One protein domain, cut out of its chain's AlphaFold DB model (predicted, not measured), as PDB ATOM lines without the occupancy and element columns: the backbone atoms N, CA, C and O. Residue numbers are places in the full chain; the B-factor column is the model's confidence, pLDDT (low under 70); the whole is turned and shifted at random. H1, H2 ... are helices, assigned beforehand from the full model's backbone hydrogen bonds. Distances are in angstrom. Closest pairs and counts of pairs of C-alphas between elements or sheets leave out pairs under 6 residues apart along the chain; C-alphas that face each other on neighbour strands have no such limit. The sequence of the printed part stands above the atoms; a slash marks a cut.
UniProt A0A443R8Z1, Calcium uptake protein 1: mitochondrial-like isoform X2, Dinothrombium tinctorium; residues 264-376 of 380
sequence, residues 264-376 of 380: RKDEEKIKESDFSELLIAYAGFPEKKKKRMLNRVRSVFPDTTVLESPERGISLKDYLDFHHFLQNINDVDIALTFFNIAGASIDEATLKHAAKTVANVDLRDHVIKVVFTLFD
ATOM      1  N   ARG A 264     103.363 139.316  75.486       82.25
ATOM      2  CA  ARG A 264     102.471 139.044  74.350       82.25
ATOM      3  C   ARG A 264     101.688 140.311  74.038       82.25
ATOM      4  O   ARG A 264     101.324 141.031  74.958       82.25
ATOM      5  N   LYS A 265     101.368 140.537  72.761       70.06
ATOM      6  CA  LYS A 265     100.696 141.767  72.302       70.06
ATOM      7  C   LYS A 265      99.366 142.074  73.013       70.06
ATOM      8  O   LYS A 265      98.998 143.239  73.073       70.06
ATOM      9  N   ASP A 266      98.712 141.061  73.583       71.75
ATOM     10  CA  ASP A 266      97.400 141.160  74.238       71.75
ATOM     11  C   ASP A 266      97.457 141.013  75.782       71.75
ATOM     12  O   ASP A 266      96.418 140.928  76.431       71.75
ATOM     13  N   GLU A 267      98.650 140.939  76.393       79.31
ATOM     14  CA  GLU A 267      98.835 140.768  77.850       79.31
ATOM     15  C   GLU A 267      99.669 141.933  78.429       79.31
ATOM     16  O   GLU A 267     100.688 142.315  77.862       79.31
ATOM     17  N   GLU A 268      99.280 142.506  79.574       85.00
ATOM     18  CA  GLU A 268     100.050 143.569  80.269       85.00
ATOM     19  C   GLU A 268     101.203 143.029  81.133       85.00
ATOM     20  O   GLU A 268     102.077 143.774  81.577       85.00
ATOM     21  N   LYS A 269     101.204 141.720  81.395       89.75
ATOM     22  CA  LYS A 269     102.164 141.035  82.263       89.75
ATOM     23  C   LYS A 269     102.909 139.951  81.490       89.75
ATOM     24  O   LYS A 269     102.342 139.323  80.597       89.75
ATOM     25  N   ILE A 270     104.148 139.678  81.887       91.50
ATOM     26  CA  ILE A 270     104.883 138.488  81.443       91.50
ATOM     27  C   ILE A 270     104.594 137.299  82.364       91.50
ATOM     28  O   ILE A 270     104.169 137.451  83.512       91.50
ATOM     29  N   LYS A 271     104.857 136.093  81.863       90.88
ATOM     30  CA  LYS A 271     104.735 134.858  82.642       90.88
ATOM     31  C   LYS A 271     105.887 134.698  83.623       90.88
ATOM     32  O   LYS A 271     107.014 135.108  83.351       90.88
ATOM     33  N   GLU A 272     105.644 133.967  84.704       92.25
ATOM     34  CA  GLU A 272     106.639 133.638  85.727       92.25
ATOM     35  C   GLU A 272     107.854 132.908  85.129       92.25
ATOM     36  O   GLU A 272     108.989 133.149  85.541       92.25
ATOM     37  N   SER A 273     107.643 132.056  84.113       90.81
ATOM     38  CA  SER A 273     108.743 131.348  83.439       90.81
ATOM     39  C   SER A 273     109.557 132.225  82.480       90.81
ATOM     40  O   SER A 273     110.729 131.928  82.265       90.81
ATOM     41  N   ASP A 274     108.968 133.301  81.947       92.00
ATOM     42  CA  ASP A 274     109.668 134.277  81.104       92.00
ATOM     43  C   ASP A 274     110.447 135.279  81.968       92.00
ATOM     44  O   ASP A 274     111.628 135.500  81.712       92.00
ATOM     45  N   PHE A 275     109.844 135.776  83.056       93.88
ATOM     46  CA  PHE A 275     110.534 136.542  84.104       93.88
ATOM     47  C   PHE A 275     111.758 135.785  84.637       93.88
ATOM     48  O   PHE A 275     112.869 136.308  84.659       93.88
ATOM     49  N   SER A 276     111.576 134.507  84.974       93.94
ATOM     50  CA  SER A 276     112.658 133.637  85.440       93.94
ATOM     51  C   SER A 276     113.780 133.443  84.418       93.94
ATOM     52  O   SER A 276     114.931 133.259  84.806       93.94
ATOM     53  N   GLU A 277     113.464 133.452  83.119       91.38
ATOM     54  CA  GLU A 277     114.461 133.346  82.050       91.38
ATOM     55  C   GLU A 277     115.278 134.636  81.916       91.38
ATOM     56  O   GLU A 277     116.498 134.547  81.773       91.38
ATOM     57  N   LEU A 278     114.636 135.807  82.054       91.94
ATOM     58  CA  LEU A 278     115.316 137.107  82.118       91.94
ATOM     59  C   LEU A 278     116.269 137.175  83.323       91.94
ATOM     60  O   LEU A 278     117.455 137.452  83.144       91.94
ATOM     61  N   LEU A 279     115.806 136.814  84.529       91.56
ATOM     62  CA  LEU A 279     116.635 136.837  85.747       91.56
ATOM     63  C   LEU A 279     117.926 136.013  85.623       91.56
ATOM     64  O   LEU A 279     118.987 136.436  86.078       91.56
ATOM     65  N   ILE A 280     117.859 134.828  85.005       91.75
ATOM     66  CA  ILE A 280     119.029 133.946  84.862       91.75
ATOM     67  C   ILE A 280     119.764 134.116  83.530       91.75
ATOM     68  O   ILE A 280     120.700 133.351  83.268       91.75
ATOM     69  N   ALA A 281     119.381 135.067  82.671       87.12
ATOM     70  CA  ALA A 281     120.030 135.299  81.380       87.12
ATOM     71  C   ALA A 281     121.529 135.585  81.577       87.12
ATOM     72  O   ALA A 281     122.377 134.838  81.073       87.12
ATOM     73  N   TYR A 282     121.827 136.572  82.424       84.44
ATOM     74  CA  TYR A 282     123.171 137.078  82.714       84.44
ATOM     75  C   TYR A 282     123.931 136.294  83.798       84.44
ATOM     76  O   TYR A 282     125.155 136.351  83.845       84.44
ATOM     77  N   ALA A 283     123.247 135.482  84.613       84.25
ATOM     78  CA  ALA A 283     123.803 134.801  85.794       84.25
ATOM     79  C   ALA A 283     124.850 133.685  85.525       84.25
ATOM     80  O   ALA A 283     125.114 132.859  86.396       84.25
ATOM     81  N   GLY A 284     125.403 133.572  84.311       82.94
ATOM     82  CA  GLY A 284     126.505 132.652  83.968       82.94
ATOM     83  C   GLY A 284     126.234 131.140  84.091       82.94
ATOM     84  O   GLY A 284     127.088 130.337  83.716       82.94
ATOM     85  N   PHE A 285     125.066 130.717  84.589       87.50
ATOM     86  CA  PHE A 285     124.803 129.314  84.913       87.50
ATOM     87  C   PHE A 285     124.912 128.367  83.702       87.50
ATOM     88  O   PHE A 285     124.434 128.696  82.611       87.50
ATOM     89  N   PRO A 286     125.414 127.129  83.894       87.94
ATOM     90  CA  PRO A 286     125.383 126.103  82.860       87.94
ATOM     91  C   PRO A 286     123.958 125.819  82.374       87.94
ATOM     92  O   PRO A 286     123.037 125.671  83.177       87.94
ATOM     93  N   GLU A 287     123.791 125.615  81.067       85.50
ATOM     94  CA  GLU A 287     122.492 125.384  80.410       85.50
ATOM     95  C   GLU A 287     121.658 124.260  81.064       85.50
ATOM     96  O   GLU A 287     120.435 124.344  81.189       85.50
ATOM     97  N   LYS A 288     122.323 123.208  81.565       88.50
ATOM     98  CA  LYS A 288     121.664 122.121  82.310       88.50
ATOM     99  C   LYS A 288     121.069 122.588  83.648       88.50
ATOM    100  O   LYS A 288     120.013 122.081  84.019       88.50
ATOM    101  N   LYS A 289     121.721 123.519  84.362       90.06
ATOM    102  CA  LYS A 289     121.221 124.121  85.612       90.06
ATOM    103  C   LYS A 289     120.096 125.111  85.304       90.06
ATOM    104  O   LYS A 289     119.003 124.904  85.825       90.06
ATOM    105  N   LYS A 290     120.289 126.041  84.352       90.44
ATOM    106  CA  LYS A 290     119.228 126.962  83.879       90.44
ATOM    107  C   LYS A 290     117.930 126.218  83.550       90.44
ATOM    108  O   LYS A 290     116.874 126.512  84.101       90.44
ATOM    109  N   LYS A 291     118.014 125.159  82.738       90.06
ATOM    110  CA  LYS A 291     116.848 124.348  82.361       90.06
ATOM    111  C   LYS A 291     116.170 123.635  83.542       90.06
ATOM    112  O   LYS A 291     114.955 123.459  83.508       90.06
ATOM    113  N   ARG A 292     116.913 123.200  84.570       91.25
ATOM    114  CA  ARG A 292     116.325 122.604  85.789       91.25
ATOM    115  C   ARG A 292     115.550 123.649  86.590       91.25
ATOM    116  O   ARG A 292     114.413 123.380  86.958       91.25
ATOM    117  N   MET A 293     116.140 124.829  86.783       92.38
ATOM    118  CA  MET A 293     115.530 125.958  87.494       92.38
ATOM    119  C   MET A 293     114.226 126.408  86.804       92.38
ATOM    120  O   MET A 293     113.164 126.390  87.422       92.38
ATOM    121  N   LEU A 294     114.259 126.658  85.488       91.81
ATOM    122  CA  LEU A 294     113.067 127.033  84.705       91.81
ATOM    123  C   LEU A 294     111.980 125.946  84.696       91.81
ATOM    124  O   LEU A 294     110.788 126.250  84.717       91.81
ATOM    125  N   ASN A 295     112.366 124.666  84.687       91.06
ATOM    126  CA  ASN A 295     111.416 123.561  84.818       91.06
ATOM    127  C   ASN A 295     110.749 123.521  86.208       91.06
ATOM    128  O   ASN A 295     109.590 123.116  86.282       91.06
ATOM    129  N   ARG A 296     111.443 123.925  87.287       91.44
ATOM    130  CA  ARG A 296     110.855 124.010  88.636       91.44
ATOM    131  C   ARG A 296     109.770 125.083  88.664       91.44
ATOM    132  O   ARG A 296     108.630 124.766  88.999       91.44
ATOM    133  N   VAL A 297     110.079 126.286  88.176       91.94
ATOM    134  CA  VAL A 297     109.100 127.377  88.039       91.94
ATOM    135  C   VAL A 297     107.895 126.931  87.210       91.94
ATOM    136  O   VAL A 297     106.779 127.015  87.703       91.94
ATOM    137  N   ARG A 298     108.086 126.328  86.027       90.69
ATOM    138  CA  ARG A 298     106.965 125.819  85.201       90.69
ATOM    139  C   ARG A 298     106.131 124.704  85.844       90.69
ATOM    140  O   ARG A 298     105.026 124.444  85.379       90.69
ATOM    141  N   SER A 299     106.646 124.021  86.871       88.88
ATOM    142  CA  SER A 299     105.883 123.007  87.614       88.88
ATOM    143  C   SER A 299     105.013 123.590  88.734       88.88
ATOM    144  O   SER A 299     103.979 123.009  89.045       88.88
ATOM    145  N   VAL A 300     105.394 124.742  89.297       88.69
ATOM    146  CA  VAL A 300     104.643 125.467  90.347       88.69
ATOM    147  C   VAL A 300     103.726 126.542  89.740       88.69
ATOM    148  O   VAL A 300     102.620 126.798  90.223       88.69
ATOM    149  N   PHE A 301     104.159 127.130  88.627       88.62
ATOM    150  CA  PHE A 301     103.457 128.134  87.835       88.62
ATOM    151  C   PHE A 301     103.278 127.598  86.403       88.62
ATOM    152  O   PHE A 301     104.128 127.839  85.540       88.62
ATOM    153  N   PRO A 302     102.216 126.804  86.147       82.69
ATOM    154  CA  PRO A 302     101.892 126.325  84.809       82.69
ATOM    155  C   PRO A 302     101.616 127.467  83.828       82.69
ATOM    156  O   PRO A 302     101.280 128.582  84.209       82.69
ATOM    157  N   ASP A 303     101.694 127.147  82.538       71.12
ATOM    158  CA  ASP A 303     101.523 128.078  81.419       71.12
ATOM    159  C   ASP A 303     100.062 128.552  81.169       71.12
ATOM    160  O   ASP A 303      99.721 128.857  80.022       71.12
ATOM    161  N   THR A 304      99.215 128.644  82.203       66.19
ATOM    162  CA  THR A 304      97.843 129.196  82.137       66.19
ATOM    163  C   THR A 304      97.827 130.662  81.683       66.19
ATOM    164  O   THR A 304      98.866 131.333  81.683       66.19
ATOM    165  N   THR A 305      96.675 131.169  81.224       58.50
ATOM    166  CA  THR A 305      96.597 132.571  80.787       58.50
ATOM    167  C   THR A 305      96.516 133.505  81.992       58.50
ATOM    168  O   THR A 305      95.857 133.206  82.986       58.50
ATOM    169  N   VAL A 306      97.181 134.661  81.916       59.75
ATOM    170  CA  VAL A 306      97.170 135.656  83.005       59.75
ATOM    171  C   VAL A 306      95.753 136.208  83.246       59.75
ATOM    172  O   VAL A 306      95.400 136.561  84.368       59.75
ATOM    173  N   LEU A 307      94.909 136.189  82.209       55.97
ATOM    174  CA  LEU A 307      93.489 136.551  82.251       55.97
ATOM    175  C   LEU A 307      92.652 135.676  83.207       55.97
ATOM    176  O   LEU A 307      91.617 136.130  83.686       55.97
ATOM    177  N   GLU A 308      93.081 134.446  83.511       61.56
ATOM    178  CA  GLU A 308      92.363 133.526  84.413       61.56
ATOM    179  C   GLU A 308      92.643 133.784  85.905       61.56
ATOM    180  O   GLU A 308      91.991 133.199  86.768       61.56
ATOM    181  N   SER A 309      93.645 134.599  86.253       66.81
ATOM    182  CA  SER A 309      94.027 134.872  87.645       66.81
ATOM    183  C   SER A 309      94.733 136.229  87.764       66.81
ATOM    184  O   SER A 309      95.928 136.300  87.476       66.81
ATOM    185  N   PRO A 310      94.072 137.304  88.241       68.50
ATOM    186  CA  PRO A 310      94.678 138.641  88.279       68.50
ATOM    187  C   PRO A 310      95.903 138.745  89.208       68.50
ATOM    188  O   PRO A 310      96.730 139.642  89.036       68.50
ATOM    189  N   GLU A 311      96.058 137.815  90.154       72.12
ATOM    190  CA  GLU A 311      97.231 137.688  91.030       72.12
ATOM    191  C   GLU A 311      98.466 137.089  90.325       72.12
ATOM    192  O   GLU A 311      99.585 137.261  90.803       72.12
ATOM    193  N   ARG A 312      98.284 136.405  89.185       83.69
ATOM    194  CA  ARG A 312      99.364 135.784  88.399       83.69
ATOM    195  C   ARG A 312     100.025 136.779  87.446       83.69
ATOM    196  O   ARG A 312      99.511 137.874  87.189       83.69
ATOM    197  N   GLY A 313     101.166 136.364  86.897       88.31
ATOM    198  CA  GLY A 313     102.000 137.166  86.010       88.31
ATOM    199  C   GLY A 313     102.780 138.268  86.733       88.31
ATOM    200  O   GLY A 313     102.450 138.693  87.841       88.31
ATOM    201  N   ILE A 314     103.822 138.747  86.061       92.81
ATOM    202  CA  ILE A 314     104.742 139.784  86.535       92.81
ATOM    203  C   ILE A 314     104.521 141.032  85.671       92.81
ATOM    204  O   ILE A 314     104.588 140.944  84.444       92.81
ATOM    205  N   SER A 315     104.196 142.173  86.278       93.56
ATOM    206  CA  SER A 315     104.024 143.445  85.563       93.56
ATOM    207  C   SER A 315     105.370 144.130  85.319       93.56
ATOM    208  O   SER A 315     106.377 143.778  85.935       93.56
ATOM    209  N   LEU A 316     105.391 145.145  84.447       93.88
ATOM    210  CA  LEU A 316     106.605 145.930  84.203       93.88
ATOM    211  C   LEU A 316     107.118 146.565  85.505       93.88
ATOM    212  O   LEU A 316     108.312 146.512  85.781       93.88
ATOM    213  N   LYS A 317     106.208 147.078  86.350       94.44
ATOM    214  CA  LYS A 317     106.567 147.643  87.658       94.44
ATOM    215  C   LYS A 317     107.280 146.616  88.543       94.44
ATOM    216  O   LYS A 317     108.330 146.936  89.072       94.44
ATOM    217  N   ASP A 318     106.765 145.388  88.652       95.00
ATOM    218  CA  ASP A 318     107.408 144.332  89.455       95.00
ATOM    219  C   ASP A 318     108.829 144.022  88.990       95.00
ATOM    220  O   ASP A 318     109.729 143.791  89.794       95.00
ATOM    221  N   TYR A 319     109.005 143.958  87.671       94.94
ATOM    222  CA  TYR A 319     110.271 143.620  87.047       94.94
ATOM    223  C   TYR A 319     111.311 144.727  87.272       94.94
ATOM    224  O   TYR A 319     112.448 144.424  87.630       94.94
ATOM    225  N   LEU A 320     110.906 145.997  87.152       93.75
ATOM    226  CA  LEU A 320     111.757 147.153  87.448       93.75
ATOM    227  C   LEU A 320     112.042 147.297  88.952       93.75
ATOM    228  O   LEU A 320     113.199 147.467  89.326       93.75
ATOM    229  N   ASP A 321     111.031 147.147  89.816       94.56
ATOM    230  CA  ASP A 321     111.176 147.138  91.281       94.56
ATOM    231  C   ASP A 321     112.188 146.060  91.720       94.56
ATOM    232  O   ASP A 321     113.104 146.323  92.503       94.56
ATOM    233  N   PHE A 322     112.068 144.840  91.180       94.56
ATOM    234  CA  PHE A 322     112.998 143.750  91.476       94.56
ATOM    235  C   PHE A 322     114.398 144.000  90.901       94.56
ATOM    236  O   PHE A 322     115.388 143.628  91.528       94.56
ATOM    237  N   HIS A 323     114.523 144.667  89.750       91.88
ATOM    238  CA  HIS A 323     115.836 145.045  89.231       91.88
ATOM    239  C   HIS A 323     116.501 146.145  90.074       91.88
ATOM    240  O   HIS A 323     117.696 146.056  90.339       91.88
ATOM    241  N   HIS A 324     115.747 147.128  90.575       91.19
ATOM    242  CA  HIS A 324     116.258 148.126  91.524       91.19
ATOM    243  C   HIS A 324     116.723 147.478  92.841       91.19
ATOM    244  O   HIS A 324     117.759 147.840  93.398       91.19
ATOM    245  N   PHE A 325     116.022 146.442  93.308       92.69
ATOM    246  CA  PHE A 325     116.503 145.598  94.404       92.69
ATOM    247  C   PHE A 325     117.837 144.894  94.064       92.69
ATOM    248  O   PHE A 325     118.763 144.930  94.872       92.69
ATOM    249  N   LEU A 326     117.988 144.331  92.856       91.00
ATOM    250  CA  LEU A 326     119.248 143.715  92.403       91.00
ATOM    251  C   LEU A 326     120.404 144.713  92.211       91.00
ATOM    252  O   LEU A 326     121.561 144.328  92.361       91.00
ATOM    253  N   GLN A 327     120.133 145.985  91.907       87.69
ATOM    254  CA  GLN A 327     121.172 147.023  91.840       87.69
ATOM    255  C   GLN A 327     121.848 147.251  93.205       87.69
ATOM    256  O   GLN A 327     123.028 147.590  93.254       87.69
ATOM    257  N   ASN A 328     121.135 146.970  94.301       88.62
ATOM    258  CA  ASN A 328     121.606 147.103  95.681       88.62
ATOM    259  C   ASN A 328     122.011 145.746  96.310       88.62
ATOM    260  O   ASN A 328     122.022 145.593  97.531       88.62
ATOM    261  N   ILE A 329     122.347 144.736  95.490       89.25
ATOM    262  CA  ILE A 329     122.554 143.346  95.946       89.25
ATOM    263  C   ILE A 329     123.654 143.176  97.009       89.25
ATOM    264  O   ILE A 329     123.544 142.286  97.846       89.25
ATOM    265  N   ASN A 330     124.684 144.028  97.018       89.00
ATOM    266  CA  ASN A 330     125.765 143.959  98.010       89.00
ATOM    267  C   ASN A 330     125.254 144.265  99.428       89.00
ATOM    268  O   ASN A 330     125.574 143.554 100.377       89.00
ATOM    269  N   ASP A 331     124.419 145.295  99.565       89.50
ATOM    270  CA  ASP A 331     123.856 145.691 100.856       89.50
ATOM    271  C   ASP A 331     122.771 144.698 101.310       89.50
ATOM    272  O   ASP A 331     122.598 144.437 102.502       89.50
ATOM    273  N   VAL A 332     122.079 144.073 100.349       88.56
ATOM    274  CA  VAL A 332     121.148 142.962 100.592       88.56
ATOM    275  C   VAL A 332     121.885 141.719 101.104       88.56
ATOM    276  O   VAL A 332     121.411 141.099 102.053       88.56
ATOM    277  N   ASP A 333     123.038 141.361 100.532       87.06
ATOM    278  CA  ASP A 333     123.865 140.232 100.990       87.06
ATOM    279  C   ASP A 333     124.356 140.439 102.434       87.06
ATOM    280  O   ASP A 333     124.267 139.539 103.275       87.06
ATOM    281  N   ILE A 334     124.759 141.670 102.768       88.06
ATOM    282  CA  ILE A 334     125.089 142.080 104.140       88.06
ATOM    283  C   ILE A 334     123.871 141.921 105.070       88.06
ATOM    284  O   ILE A 334     123.988 141.335 106.149       88.06
ATOM    285  N   ALA A 335     122.685 142.383 104.657       88.56
ATOM    286  CA  ALA A 335     121.462 142.262 105.455       88.56
ATOM    287  C   ALA A 335     121.026 140.801 105.677       88.56
ATOM    288  O   ALA A 335     120.702 140.419 106.803       88.56
ATOM    289  N   LEU A 336     121.064 139.960 104.640       85.81
ATOM    290  CA  LEU A 336     120.765 138.526 104.748       85.81
ATOM    291  C   LEU A 336     121.804 137.791 105.609       85.81
ATOM    292  O   LEU A 336     121.445 136.907 106.392       85.81
ATOM    293  N   THR A 337     123.072 138.203 105.544       87.62
ATOM    294  CA  THR A 337     124.128 137.703 106.434       87.62
ATOM    295  C   THR A 337     123.835 138.042 107.898       87.62
ATOM    296  O   THR A 337     123.987 137.171 108.757       87.62
ATOM    297  N   PHE A 338     123.338 139.246 108.210       88.50
ATOM    298  CA  PHE A 338     122.906 139.580 109.574       88.50
ATOM    299  C   PHE A 338     121.730 138.720 110.059       88.50
ATOM    300  O   PHE A 338     121.762 138.268 111.204       88.50
ATOM    301  N   PHE A 339     120.734 138.434 109.210       86.69
ATOM    302  CA  PHE A 339     119.641 137.516 109.566       86.69
ATOM    303  C   PHE A 339     120.154 136.106 109.893       86.69
ATOM    304  O   PHE A 339     119.781 135.542 110.923       86.69
ATOM    305  N   ASN A 340     121.070 135.577 109.079       86.19
ATOM    306  CA  ASN A 340     121.685 134.269 109.303       86.19
ATOM    307  C   ASN A 340     122.514 134.231 110.608       86.19
ATOM    308  O   ASN A 340     122.393 133.297 111.397       86.19
ATOM    309  N   ILE A 341     123.299 135.281 110.896       89.62
ATOM    310  CA  ILE A 341     124.051 135.417 112.162       89.62
ATOM    311  C   ILE A 341     123.108 135.487 113.376       89.62
ATOM    312  O   ILE A 341     123.424 134.935 114.429       89.62
ATOM    313  N   ALA A 342     121.942 136.122 113.235       88.19
ATOM    314  CA  ALA A 342     120.908 136.168 114.269       88.19
ATOM    315  C   ALA A 342     120.137 134.839 114.442       88.19
ATOM    316  O   ALA A 342     119.259 134.754 115.301       88.19
ATOM    317  N   GLY A 343     120.448 133.806 113.650       84.19
ATOM    318  CA  GLY A 343     119.778 132.504 113.685       84.19
ATOM    319  C   GLY A 343     118.412 132.471 112.993       84.19
ATOM    320  O   GLY A 343     117.663 131.515 113.189       84.19
ATOM    321  N   ALA A 344     118.069 133.490 112.197       83.31
ATOM    322  CA  ALA A 344     116.856 133.496 111.387       83.31
ATOM    323  C   ALA A 344     117.078 132.748 110.060       83.31
ATOM    324  O   ALA A 344     118.103 132.914 109.398       83.31
ATOM    325  N   SER A 345     116.096 131.944 109.652       82.12
ATOM    326  CA  SER A 345     116.069 131.313 108.330       82.12
ATOM    327  C   SER A 345     115.842 132.349 107.229       82.12
ATOM    328  O   SER A 345     115.007 133.235 107.389       82.12
ATOM    329  N   ILE A 346     116.527 132.195 106.091       83.69
ATOM    330  CA  ILE A 346     116.293 133.018 104.896       83.69
ATOM    331  C   ILE A 346     115.018 132.515 104.205       83.69
ATOM    332  O   ILE A 346     115.030 131.505 103.504       83.69
ATOM    333  N   ASP A 347     113.923 133.223 104.442       89.00
ATOM    334  CA  ASP A 347     112.561 132.939 103.992       89.00
ATOM    335  C   ASP A 347     111.969 134.113 103.181       89.00
ATOM    336  O   ASP A 347     112.587 135.171 103.014       89.00
ATOM    337  N   GLU A 348     110.751 133.947 102.655       90.62
ATOM    338  CA  GLU A 348     110.093 134.990 101.851       90.62
ATOM    339  C   GLU A 348     109.914 136.308 102.638       90.62
ATOM    340  O   GLU A 348     110.029 137.397 102.067       90.62
ATOM    341  N   ALA A 349     109.692 136.228 103.957       89.94
ATOM    342  CA  ALA A 349     109.467 137.384 104.823       89.94
ATOM    343  C   ALA A 349     110.752 138.182 105.107       89.94
ATOM    344  O   ALA A 349     110.740 139.413 105.024       89.94
ATOM    345  N   THR A 350     111.867 137.508 105.396       89.44
ATOM    346  CA  THR A 350     113.182 138.142 105.583       89.44
ATOM    347  C   THR A 350     113.686 138.768 104.287       89.44
ATOM    348  O   THR A 350     114.178 139.896 104.335       89.44
ATOM    349  N   LEU A 351     113.475 138.139 103.119       89.81
ATOM    350  CA  LEU A 351     113.810 138.769 101.835       89.81
ATOM    351  C   LEU A 351     112.963 140.027 101.579       89.81
ATOM    352  O   LEU A 351     113.509 141.058 101.183       89.81
ATOM    353  N   LYS A 352     111.649 139.982 101.853       92.88
ATOM    354  CA  LYS A 352     110.772 141.161 101.736       92.88
ATOM    355  C   LYS A 352     111.212 142.293 102.662       92.88
ATOM    356  O   LYS A 352     111.238 143.453 102.255       92.88
ATOM    357  N   HIS A 353     111.579 141.961 103.899       90.62
ATOM    358  CA  HIS A 353     112.076 142.938 104.858       90.62
ATOM    359  C   HIS A 353     113.418 143.536 104.413       90.62
ATOM    360  O   HIS A 353     113.570 144.754 104.439       90.62
ATOM    361  N   ALA A 354     114.364 142.715 103.945       90.06
ATOM    362  CA  ALA A 354     115.643 143.190 103.422       90.06
ATOM    363  C   ALA A 354     115.446 144.135 102.223       90.06
ATOM    364  O   ALA A 354     116.014 145.224 102.210       90.06
ATOM    365  N   ALA A 355     114.578 143.787 101.268       92.44
ATOM    366  CA  ALA A 355     114.260 144.645 100.124       92.44
ATOM    367  C   ALA A 355     113.681 146.009 100.538       92.44
ATOM    368  O   ALA A 355     114.071 147.044  99.991       92.44
ATOM    369  N   LYS A 356     112.799 146.024 101.544       93.31
ATOM    370  CA  LYS A 356     112.177 147.252 102.050       93.31
ATOM    371  C   LYS A 356     113.137 148.119 102.866       93.31
ATOM    372  O   LYS A 356     113.102 149.335 102.735       93.31
ATOM    373  N   THR A 357     113.989 147.510 103.686       89.88
ATOM    374  CA  THR A 357     114.912 148.227 104.581       89.88
ATOM    375  C   THR A 357     116.172 148.712 103.860       89.88
ATOM    376  O   THR A 357     116.664 149.792 104.172       89.88
ATOM    377  N   VAL A 358     116.686 147.940 102.897       89.38
ATOM    378  CA  VAL A 358     117.951 148.234 102.199       89.38
ATOM    379  C   VAL A 358     117.723 148.977 100.884       89.38
ATOM    380  O   VAL A 358     118.305 150.033 100.668       89.38
ATOM    381  N   ALA A 359     116.865 148.448 100.008       88.44
ATOM    382  CA  ALA A 359     116.637 149.016  98.676       88.44
ATOM    383  C   ALA A 359     115.447 149.995  98.626       88.44
ATOM    384  O   ALA A 359     115.174 150.569  97.574       88.44
ATOM    385  N   ASN A 360     114.711 150.170  99.733       92.00
ATOM    386  CA  ASN A 360     113.455 150.931  99.795       92.00
ATOM    387  C   ASN A 360     112.406 150.465  98.755       92.00
ATOM    388  O   ASN A 360     111.638 151.266  98.220       92.00
ATOM    389  N   VAL A 361     112.370 149.158  98.457       92.94
ATOM    390  CA  VAL A 361     111.428 148.546  97.505       92.94
ATOM    391  C   VAL A 361     110.426 147.654  98.236       92.94
ATOM    392  O   VAL A 361     110.814 146.743  98.966       92.94
ATOM    393  N   ASP A 362     109.129 147.861  97.995       93.88
ATOM    394  CA  ASP A 362     108.072 146.951  98.460       93.88
ATOM    395  C   ASP A 362     107.776 145.896  97.381       93.88
ATOM    396  O   ASP A 362     106.946 146.090  96.491       93.88
ATOM    397  N   LEU A 363     108.520 144.787  97.423       94.31
ATOM    398  CA  LEU A 363     108.360 143.680  96.480       94.31
ATOM    399  C   LEU A 363     107.043 142.929  96.732       94.31
ATOM    400  O   LEU A 363     106.752 142.512  97.855       94.31
ATOM    401  N   ARG A 364     106.260 142.686  95.672       94.81
ATOM    402  CA  ARG A 364     105.027 141.888  95.775       94.81
ATOM    403  C   ARG A 364     105.353 140.429  96.111       94.81
ATOM    404  O   ARG A 364     106.215 139.823  95.479       94.81
ATOM    405  N   ASP A 365     104.574 139.831  97.010       93.88
ATOM    406  CA  ASP A 365     104.774 138.459  97.505       93.88
ATOM    407  C   ASP A 365     104.838 137.410  96.378       93.88
ATOM    408  O   ASP A 365     105.660 136.499  96.415       93.88
ATOM    409  N   HIS A 366     104.047 137.575  95.308       93.50
ATOM    410  CA  HIS A 366     104.113 136.693  94.131       93.50
ATOM    411  C   HIS A 366     105.480 136.725  93.424       93.50
ATOM    412  O   HIS A 366     105.964 135.687  92.980       93.50
ATOM    413  N   VAL A 367     106.135 137.890  93.352       94.75
ATOM    414  CA  VAL A 367     107.477 138.031  92.756       94.75
ATOM    415  C   VAL A 367     108.495 137.281  93.611       94.75
ATOM    416  O   VAL A 367     109.260 136.472  93.087       94.75
ATOM    417  N   ILE A 368     108.445 137.491  94.930       94.25
ATOM    418  CA  ILE A 368     109.304 136.818  95.911       94.25
ATOM    419  C   ILE A 368     109.148 135.299  95.795       94.25
ATOM    420  O   ILE A 368     110.138 134.595  95.609       94.25
ATOM    421  N   LYS A 369     107.914 134.794  95.781       93.50
ATOM    422  CA  LYS A 369     107.615 133.365  95.650       93.50
ATOM    423  C   LYS A 369     108.151 132.741  94.359       93.50
ATOM    424  O   LYS A 369     108.629 131.602  94.362       93.50
ATOM    425  N   VAL A 370     108.099 133.467  93.239       94.06
ATOM    426  CA  VAL A 370     108.694 133.019  91.966       94.06
ATOM    427  C   VAL A 370     110.222 132.977  92.060       94.06
ATOM    428  O   VAL A 370     110.822 132.006  91.599       94.06
ATOM    429  N   VAL A 371     110.847 133.971  92.698       93.69
ATOM    430  CA  VAL A 371     112.301 134.026  92.935       93.69
ATOM    431  C   VAL A 371     112.755 132.884  93.850       93.69
ATOM    432  O   VAL A 371     113.673 132.154  93.482       93.69
ATOM    433  N   PHE A 372     112.074 132.643  94.974       92.44
ATOM    434  CA  PHE A 372     112.342 131.488  95.836       92.44
ATOM    435  C   PHE A 372     112.199 130.180  95.052       92.44
ATOM    436  O   PHE A 372     113.157 129.421  94.966       92.44
ATOM    437  N   THR A 373     111.088 129.968  94.336       92.31
ATOM    438  CA  THR A 373     110.893 128.772  93.486       92.31
ATOM    439  C   THR A 373     111.991 128.598  92.419       92.31
ATOM    440  O   THR A 373     112.300 127.478  91.991       92.31
ATOM    441  N   LEU A 374     112.587 129.690  91.939       93.19
ATOM    442  CA  LEU A 374     113.650 129.662  90.940       93.19
ATOM    443  C   LEU A 374     114.992 129.205  91.536       93.19
ATOM    444  O   LEU A 374     115.669 128.360  90.932       93.19
ATOM    445  N   PHE A 375     115.353 129.720  92.713       90.25
ATOM    446  CA  PHE A 375     116.664 129.510  93.340       90.25
ATOM    447  C   PHE A 375     116.721 128.383  94.379       90.25
ATOM    448  O   PHE A 375     117.783 127.780  94.515       90.25
ATOM    449  N   ASP A 376     115.610 128.033  95.027       84.00
ATOM    450  CA  ASP A 376     115.510 126.919  95.977       84.00
ATOM    451  C   ASP A 376     115.932 125.589  95.326       84.00
ATOM    452  O   ASP A 376     115.261 125.065  94.434       84.00
TER     453      ASP A 376
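AT A GLANCE: This is residues 264 to 376 of the 380 residues of the protein "Calcium uptake protein 1: mitochondrial-like isoform X2" of Dinothrombium tinctorium (UniProt A0A443R8Z1). H6 runs through the middle of six helices, with the hairpin of H1 and H2 packed on one side of it and H5 on the other, while H4 crosses H5 farther out, at the far end of the longest axis. H3 spans the gap between the H1 end and H4, and residues 282 to 289, of which 287 to 289 belong to H2, stick out. The printed part has 113 residues, with six named helices, H1 to H6 in chain order, and no named strand; the class is all helix, and the packing is mostly crossed, the touching helices seldom at a shallow tilt. It is compact, with a radius of gyration of the C-alphas of 14.6 A and spans of 44 by 31 by 22 A.

HOW THE PARTS SIT: Look first at H2, residues 287 to 300, the longest helix by residues. With residues 294 to 298 alone it touches H1, residues 272 to 279, closest at the C-alphas of Ser 273 and Arg 298, 6.1 A apart; the two form a helical hairpin at a shallow tilt of 31 degrees, opposite ways. H2 also touches H6, residues 365 to 375, at the C-alphas of Met 293 and Leu 374, 5.4 A apart, at a steep tilt of 39 degrees, opposite ways. H6 is the hub, touching three helices. It touches H1 at the C-alphas of Glu 272 and Val 370, 6.6 A apart, at a steep tilt of 65 degrees. It touches H5, residues 348 to 358, at the C-alphas of Glu 348 and Ile 368, 6.3 A apart, only just about perpendicular at 73 degrees. Farther out, H5 touches H4, residues 329 to 341, at the C-alphas of Val 332 and Ala 354, 6.2 A apart, at a steep tilt of 54 degrees, opposite ways. H3, residues 316 to 327, is close to but not clearly touching H1, H5 and H6; its closest C-alphas to H5 are those of Phe 325 and Ala 355, 6.2 A apart. H3 and H4 meet only through their link, and H4 and H6 are apart. In the six helices every O i to N i+4 pair is within hydrogen-bond range.

IN THESE COORDINATES: Find C-alpha 287 at (122.492, 125.384, 80.410); from there H2 runs 20.4 A to C-alpha 300. H1 begins at C-alpha 272, at (106.639, 133.638, 85.727), and is 10.5 A long. H3 measures 16.5 A, H4 18.1 A and H5 15.4 A. H6, 15.5 A, ends at C-alpha 375, at (116.664, 129.510, 93.340).

THE WHOLE: The C-alphas farthest apart are those of Lys 265 and Ala 342, 46.9 A. The printed part, 264 to 376, has no cut. The link from H2 to H3, residues 301 to 315, is long; its residues 314 to 315 pair with 269 to 270, antiparallel. Mean pLDDT of the printed part is 87.6; look for values under 70 at residues 304 to 310.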